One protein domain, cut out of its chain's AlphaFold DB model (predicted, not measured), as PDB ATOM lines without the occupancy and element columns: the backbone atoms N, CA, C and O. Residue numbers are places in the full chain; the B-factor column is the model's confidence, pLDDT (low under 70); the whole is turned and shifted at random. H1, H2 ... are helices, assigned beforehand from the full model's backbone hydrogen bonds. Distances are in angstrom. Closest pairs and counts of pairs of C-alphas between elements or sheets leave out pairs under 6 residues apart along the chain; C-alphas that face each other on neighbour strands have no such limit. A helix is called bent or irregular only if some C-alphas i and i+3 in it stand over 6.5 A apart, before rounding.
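AT A GLANCE: This is residues 42 to 57, 66 to 83 and 97 to 108 of the 261 residues of the protein "Mucin-associated surface protein (MASP)" of Trypanosoma cruzi (UniProt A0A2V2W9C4). Two long helices, H2 and H1, pack side by side running opposite ways, and the shorter H3 packs slantwise on H2 and on residues 44 to 48 of H1, their centres making a triangle. The 46 printed residues hold three named helices, H1, H2, H3 in chain order, and no named strand: all helix. The whole is compact, radius of gyration of the C-alphas 9.5 A, spanning 27 by 23 by 16 A.

HOW THE PARTS SIT: Start at H2, residues 67 to 82, which has a kink of 31 degrees near residue 76 and is only just irregular, C-alphas 77 and 80 being 6.9 A apart. It touches H1, residues 43 to 57, opposite ways at a shallow tilt of 26 degrees; their closest C-alphas, Cys 55 and Cys 73, are 5.7 A apart. H2 touches H3, residues 97 to 106, at a steep tilt of 64 degrees, opposite ways; the closest C-alphas, His 75 and Tyr 105, are 4.6 A apart. H1 touches H3 with residues 44 to 48 alone, the same way at a steep tilt of 51 degrees, closest at C-alphas 44 and 98, 5.6 A. The helix packing is mostly crossed, but only just: 1 of 3 pairs has a shallow tilt. Every O i to N i+4 pair is within hydrogen-bond range in H1 and H3, and 10 of 12 in H2.

IN THESE COORDINATES: Find C-alpha 43 at (-27.316, -42.743, 26.541); from there H1 runs 21.6 A. H2 runs 20.5 A from C-alpha 67 to C-alpha 82. H3 ends at C-alpha 106, (-26.640, -32.159, 15.026).

THE WHOLE: The C-alphas farthest apart, Asn 42 and Asn 66, are 27.9 A apart. Both links cross cuts: residues 58 to 65, gap 10.1 A between C-alphas 57 and 66, and 84 to 96, gap 15.8 A between C-alphas 83 and 97. Residues 107 to 108 are under pLDDT 70.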
ATOM      1  N   ASN A  42     -29.992 -46.500  25.762       76.12
ATOM      2  CA  ASN A  42     -29.036 -45.772  24.948       76.12
ATOM      3  C   ASN A  42     -28.883 -44.357  25.519       76.12
ATOM      4  O   ASN A  42     -29.861 -43.614  25.652       76.12
ATOM      5  N   MET A  43     -27.644 -43.988  25.848       81.94
ATOM      6  CA  MET A  43     -27.316 -42.743  26.541       81.94
ATOM      7  C   MET A  43     -27.879 -41.510  25.815       81.94
ATOM      8  O   MET A  43     -28.324 -40.561  26.462       81.94
ATOM      9  N   VAL A  44     -27.949 -41.558  24.479       88.06
ATOM     10  CA  VAL A  44     -28.559 -40.522  23.632       88.06
ATOM     11  C   VAL A  44     -30.052 -40.343  23.933       88.06
ATOM     12  O   VAL A  44     -30.520 -39.213  24.041       88.06
ATOM     13  N   ILE A  45     -30.807 -41.430  24.115       88.56
ATOM     14  CA  ILE A  45     -32.255 -41.398  24.386       88.56
ATOM     15  C   ILE A  45     -32.523 -40.861  25.799       88.56
ATOM     16  O   ILE A  45     -33.424 -40.037  25.993       88.56
ATOM     17  N   PHE A  46     -31.715 -41.268  26.783       88.56
ATOM     18  CA  PHE A  46     -31.784 -40.736  28.146       88.56
ATOM     19  C   PHE A  46     -31.554 -39.215  28.164       88.56
ATOM     20  O   PHE A  46     -32.406 -38.449  28.631       88.56
ATOM     21  N   TRP A  47     -30.439 -38.759  27.582       91.19
ATOM     22  CA  TRP A  47     -30.111 -37.337  27.495       91.19
ATOM     23  C   TRP A  47     -31.138 -36.558  26.673       91.19
ATOM     24  O   TRP A  47     -31.559 -35.484  27.106       91.19
ATOM     25  N   HIS A  48     -31.605 -37.098  25.543       91.50
ATOM     26  CA  HIS A  48     -32.643 -36.469  24.732       91.50
ATOM     27  C   HIS A  48     -33.871 -36.126  25.570       91.50
ATOM     28  O   HIS A  48     -34.324 -34.988  25.532       91.50
ATOM     29  N   ASN A  49     -34.389 -37.064  26.366       92.00
ATOM     30  CA  ASN A  49     -35.572 -36.819  27.191       92.00
ATOM     31  C   ASN A  49     -35.332 -35.737  28.264       92.00
ATOM     32  O   ASN A  49     -36.177 -34.855  28.455       92.00
ATOM     33  N   ALA A  50     -34.166 -35.750  28.918       91.62
ATOM     34  CA  ALA A  50     -33.790 -34.745  29.916       91.62
ATOM     35  C   ALA A  50     -33.641 -33.333  29.309       91.62
ATOM     36  O   ALA A  50     -34.168 -32.344  29.842       91.62
ATOM     37  N   PHE A  51     -32.961 -33.229  28.165       94.38
ATOM     38  CA  PHE A  51     -32.729 -31.964  27.475       94.38
ATOM     39  C   PHE A  51     -33.970 -31.456  26.733       94.38
ATOM     40  O   PHE A  51     -34.231 -30.261  26.790       94.38
ATOM     41  N   ASN A  52     -34.796 -32.327  26.147       93.56
ATOM     42  CA  ASN A  52     -36.062 -31.968  25.495       93.56
ATOM     43  C   ASN A  52     -36.975 -31.220  26.471       93.56
ATOM     44  O   ASN A  52     -37.381 -30.096  26.183       93.56
ATOM     45  N   ARG A  53     -37.190 -31.750  27.683       94.50
ATOM     46  CA  ARG A  53     -37.934 -31.029  28.729       94.50
ATOM     47  C   ARG A  53     -37.276 -29.691  29.095       94.50
ATOM     48  O   ARG A  53     -37.942 -28.660  29.102       94.50
ATOM     49  N   THR A  54     -35.968 -29.692  29.340       94.88
ATOM     50  CA  THR A  54     -35.218 -28.493  29.756       94.88
ATOM     51  C   THR A  54     -35.248 -27.380  28.698       94.88
ATOM     52  O   THR A  54     -35.437 -26.208  29.021       94.88
ATOM     53  N   CYS A  55     -35.086 -27.730  27.423       95.88
ATOM     54  CA  CYS A  55     -35.142 -26.808  26.294       95.88
ATOM     55  C   CYS A  55     -36.572 -26.380  25.968       95.88
ATOM     56  O   CYS A  55     -36.778 -25.233  25.575       95.88
ATOM     57  N   LYS A  56     -37.572 -27.246  26.163       96.19
ATOM     58  CA  LYS A  56     -38.993 -26.904  26.015       96.19
ATOM     59  C   LYS A  56     -39.398 -25.802  26.988       96.19
ATOM     60  O   LYS A  56     -39.982 -24.810  26.561       96.19
ATOM     61  N   ASP A  57     -39.008 -25.929  28.253       94.88
ATOM     62  CA  ASP A  57     -39.306 -24.928  29.278       94.88
ATOM     63  C   ASP A  57     -38.540 -23.616  28.995       94.88
ATOM     64  O   ASP A  57     -39.147 -22.549  28.955       94.88
ATOM     65  N   ASN A  66     -41.140 -21.230  21.236       95.06
ATOM     66  CA  ASN A  66     -40.331 -20.759  20.116       95.06
ATOM     67  C   ASN A  66     -39.548 -21.937  19.504       95.06
ATOM     68  O   ASN A  66     -38.528 -22.366  20.044       95.06
ATOM     69  N   ARG A  67     -40.020 -22.459  18.359       93.25
ATOM     70  CA  ARG A  67     -39.452 -23.659  17.707       93.25
ATOM     71  C   ARG A  67     -37.981 -23.485  17.301       93.25
ATOM     72  O   ARG A  67     -37.235 -24.457  17.354       93.25
ATOM     73  N   ALA A  68     -37.550 -22.269  16.952       93.25
ATOM     74  CA  ALA A  68     -36.156 -21.985  16.603       93.25
ATOM     75  C   ALA A  68     -35.250 -21.987  17.846       93.25
ATOM     76  O   ALA A  68     -34.216 -22.652  17.851       93.25
ATOM     77  N   ALA A  69     -35.678 -21.333  18.933       94.19
ATOM     78  CA  ALA A  69     -34.971 -21.391  20.217       94.19
ATOM     79  C   ALA A  69     -34.921 -22.824  20.780       94.19
ATOM     80  O   ALA A  69     -33.915 -23.222  21.362       94.19
ATOM     81  N   PHE A  70     -35.970 -23.625  20.555       95.38
ATOM     82  CA  PHE A  70     -35.973 -25.050  20.882       95.38
ATOM     83  C   PHE A  70     -34.962 -25.849  20.041       95.38
ATOM     84  O   PHE A  70     -34.134 -26.537  20.631       95.38
ATOM     85  N   LYS A  71     -34.974 -25.729  18.698       92.56
ATOM     86  CA  LYS A  71     -34.022 -26.432  17.804       92.56
ATOM     87  C   LYS A  71     -32.574 -26.063  18.156       92.56
ATOM     88  O   LYS A  71     -31.750 -26.955  18.292       92.56
ATOM     89  N   SER A  72     -32.291 -24.782  18.414       94.06
ATOM     90  CA  SER A  72     -30.966 -24.298  18.837       94.06
ATOM     91  C   SER A  72     -30.540 -24.808  20.223       94.06
ATOM     92  O   SER A  72     -29.420 -25.287  20.375       94.06
ATOM     93  N   CYS A  73     -31.427 -24.778  21.226       95.12
ATOM     94  CA  CYS A  73     -31.133 -25.319  22.560       95.12
ATOM     95  C   CYS A  73     -30.885 -26.834  22.522       95.12
ATOM     96  O   CYS A  73     -29.967 -27.327  23.179       95.12
ATOM     97  N   MET A  74     -31.680 -27.566  21.733       94.00
ATOM     98  CA  MET A  74     -31.481 -28.997  21.519       94.00
ATOM     99  C   MET A  74     -30.183 -29.274  20.768       94.00
ATOM    100  O   MET A  74     -29.442 -30.129  21.221       94.00
ATOM    101  N   HIS A  75     -29.855 -28.534  19.707       92.25
ATOM    102  CA  HIS A  75     -28.583 -28.683  18.994       92.25
ATOM    103  C   HIS A  75     -27.388 -28.519  19.933       92.25
ATOM    104  O   HIS A  75     -26.507 -29.372  19.967       92.25
ATOM    105  N   GLU A  76     -27.348 -27.449  20.730       93.00
ATOM    106  CA  GLU A  76     -26.219 -27.216  21.637       93.00
ATOM    107  C   GLU A  76     -26.140 -28.262  22.760       93.00
ATOM    108  O   GLU A  76     -25.048 -28.642  23.169       93.00
ATOM    109  N   SER A  77     -27.285 -28.787  23.213       92.38
ATOM    110  CA  SER A  77     -27.326 -29.859  24.220       92.38
ATOM    111  C   SER A  77     -27.021 -31.250  23.646       92.38
ATOM    112  O   SER A  77     -26.485 -32.093  24.357       92.38
ATOM    113  N   MET A  78     -27.389 -31.517  22.387       90.00
ATOM    114  CA  MET A  78     -27.148 -32.797  21.710       90.00
ATOM    115  C   MET A  78     -25.746 -32.886  21.121       90.00
ATOM    116  O   MET A  78     -25.273 -34.004  20.986       90.00
ATOM    117  N   ARG A  79     -25.085 -31.758  20.803       89.06
ATOM    118  CA  ARG A  79     -23.740 -31.704  20.200       89.06
ATOM    119  C   ARG A  79     -22.809 -32.753  20.814       89.06
ATOM    120  O   ARG A  79     -22.454 -33.701  20.135       89.06
ATOM    121  N   GLU A  80     -22.542 -32.643  22.114       85.56
ATOM    122  CA  GLU A  80     -21.629 -33.537  22.845       85.56
ATOM    123  C   GLU A  80     -22.197 -34.947  23.099       85.56
ATOM    124  O   GLU A  80     -21.452 -35.905  23.259       85.56
ATOM    125  N   VAL A  81     -23.524 -35.096  23.127       87.12
ATOM    126  CA  VAL A  81     -24.206 -36.392  23.312       87.12
ATOM    127  C   VAL A  81     -24.157 -37.238  22.032       87.12
ATOM    128  O   VAL A  81     -24.171 -38.465  22.092       87.12
ATOM    129  N   CYS A  82     -24.118 -36.566  20.884       87.31
ATOM    130  CA  CYS A  82     -24.059 -37.140  19.546       87.31
ATOM    131  C   CYS A  82     -22.653 -37.079  18.928       87.31
ATOM    132  O   CYS A  82     -22.456 -37.669  17.869       87.31
ATOM    133  N   SER A  83     -21.682 -36.451  19.609       78.88
ATOM    134  CA  SER A  83     -20.241 -36.623  19.389       78.88
ATOM    135  C   SER A  83     -19.836 -38.082  19.638       78.88
ATOM    136  O   SER A  83     -19.294 -38.430  20.684       78.88
ATOM    137  N   ALA A  97     -33.498 -45.135  17.004       83.50
ATOM    138  CA  ALA A  97     -34.123 -43.955  17.599       83.50
ATOM    139  C   ALA A  97     -33.082 -42.930  18.093       83.50
ATOM    140  O   ALA A  97     -33.329 -41.725  18.040       83.50
ATOM    141  N   ALA A  98     -31.905 -43.384  18.536       84.31
ATOM    142  CA  ALA A  98     -30.796 -42.499  18.892       84.31
ATOM    143  C   ALA A  98     -30.175 -41.835  17.653       84.31
ATOM    144  O   ALA A  98     -29.816 -40.660  17.704       84.31
ATOM    145  N   GLU A  99     -30.090 -42.560  16.536       83.44
ATOM    146  CA  GLU A  99     -29.613 -42.014  15.264       83.44
ATOM    147  C   GLU A  99     -30.586 -40.961  14.697       83.44
ATOM    148  O   GLU A  99     -30.155 -39.860  14.354       83.44
ATOM    149  N   GLU A 100     -31.907 -41.217  14.720       86.31
ATOM    150  CA  GLU A 100     -32.920 -40.203  14.366       86.31
ATOM    151  C   GLU A 100     -32.791 -38.949  15.247       86.31
ATOM    152  O   GLU A 100     -32.831 -37.825  14.746       86.31
ATOM    153  N   ILE A 101     -32.603 -39.125  16.562       88.94
ATOM    154  CA  ILE A 101     -32.386 -38.018  17.502       88.94
ATOM    155  C   ILE A 101     -31.152 -37.198  17.111       88.94
ATOM    156  O   ILE A 101     -31.247 -35.972  17.053       88.94
ATOM    157  N   CYS A 102     -30.012 -37.834  16.837       89.19
ATOM    158  CA  CYS A 102     -28.787 -37.110  16.514       89.19
ATOM    159  C   CYS A 102     -28.894 -36.363  15.182       89.19
ATOM    160  O   CYS A 102     -28.674 -35.148  15.155       89.19
ATOM    161  N   ASN A 103     -29.339 -37.029  14.114       86.44
ATOM    162  CA  ASN A 103     -29.481 -36.429  12.781       86.44
ATOM    163  C   ASN A 103     -30.385 -35.178  12.803       86.44
ATOM    164  O   ASN A 103     -30.095 -34.168  12.168       86.44
ATOM    165  N   LYS A 104     -31.439 -35.204  13.625       88.81
ATOM    166  CA  LYS A 104     -32.438 -34.135  13.800       88.81
ATOM    167  C   LYS A 104     -31.950 -32.890  14.550       88.81
ATOM    168  O   LYS A 104     -32.598 -31.842  14.459       88.81
ATOM    169  N   TYR A 105     -30.859 -32.994  15.314       87.94
ATOM    170  CA  TYR A 105     -30.350 -31.899  16.151       87.94
ATOM    171  C   TYR A 105     -28.868 -31.561  15.948       87.94
ATOM    172  O   TYR A 105     -28.468 -30.492  16.389       87.94
ATOM    173  N   THR A 106     -28.073 -32.411  15.297       83.44
ATOM    174  CA  THR A 106     -26.640 -32.159  15.026       83.44
ATOM    175  C   THR A 106     -26.276 -32.117  13.543       83.44
ATOM    176  O   THR A 106     -25.158 -31.730  13.218       83.44
ATOM    177  N   GLY A 107     -27.213 -32.437  12.642       67.50
ATOM    178  CA  GLY A 107     -27.073 -32.118  11.222       67.50
ATOM    179  C   GLY A 107     -27.164 -30.610  10.957       67.50
ATOM    180  O   GLY A 107     -27.800 -29.870  11.716       67.50
ATOM    181  N   ASP A 108     -26.549 -30.166   9.857       55.91
ATOM    182  CA  ASP A 108     -26.614 -28.774   9.403       55.91
ATOM    183  C   ASP A 108     -28.071 -28.295   9.217       55.91
ATOM    184  O   ASP A 108     -28.965 -29.078   8.877       55.91
TER     185      ASP A 108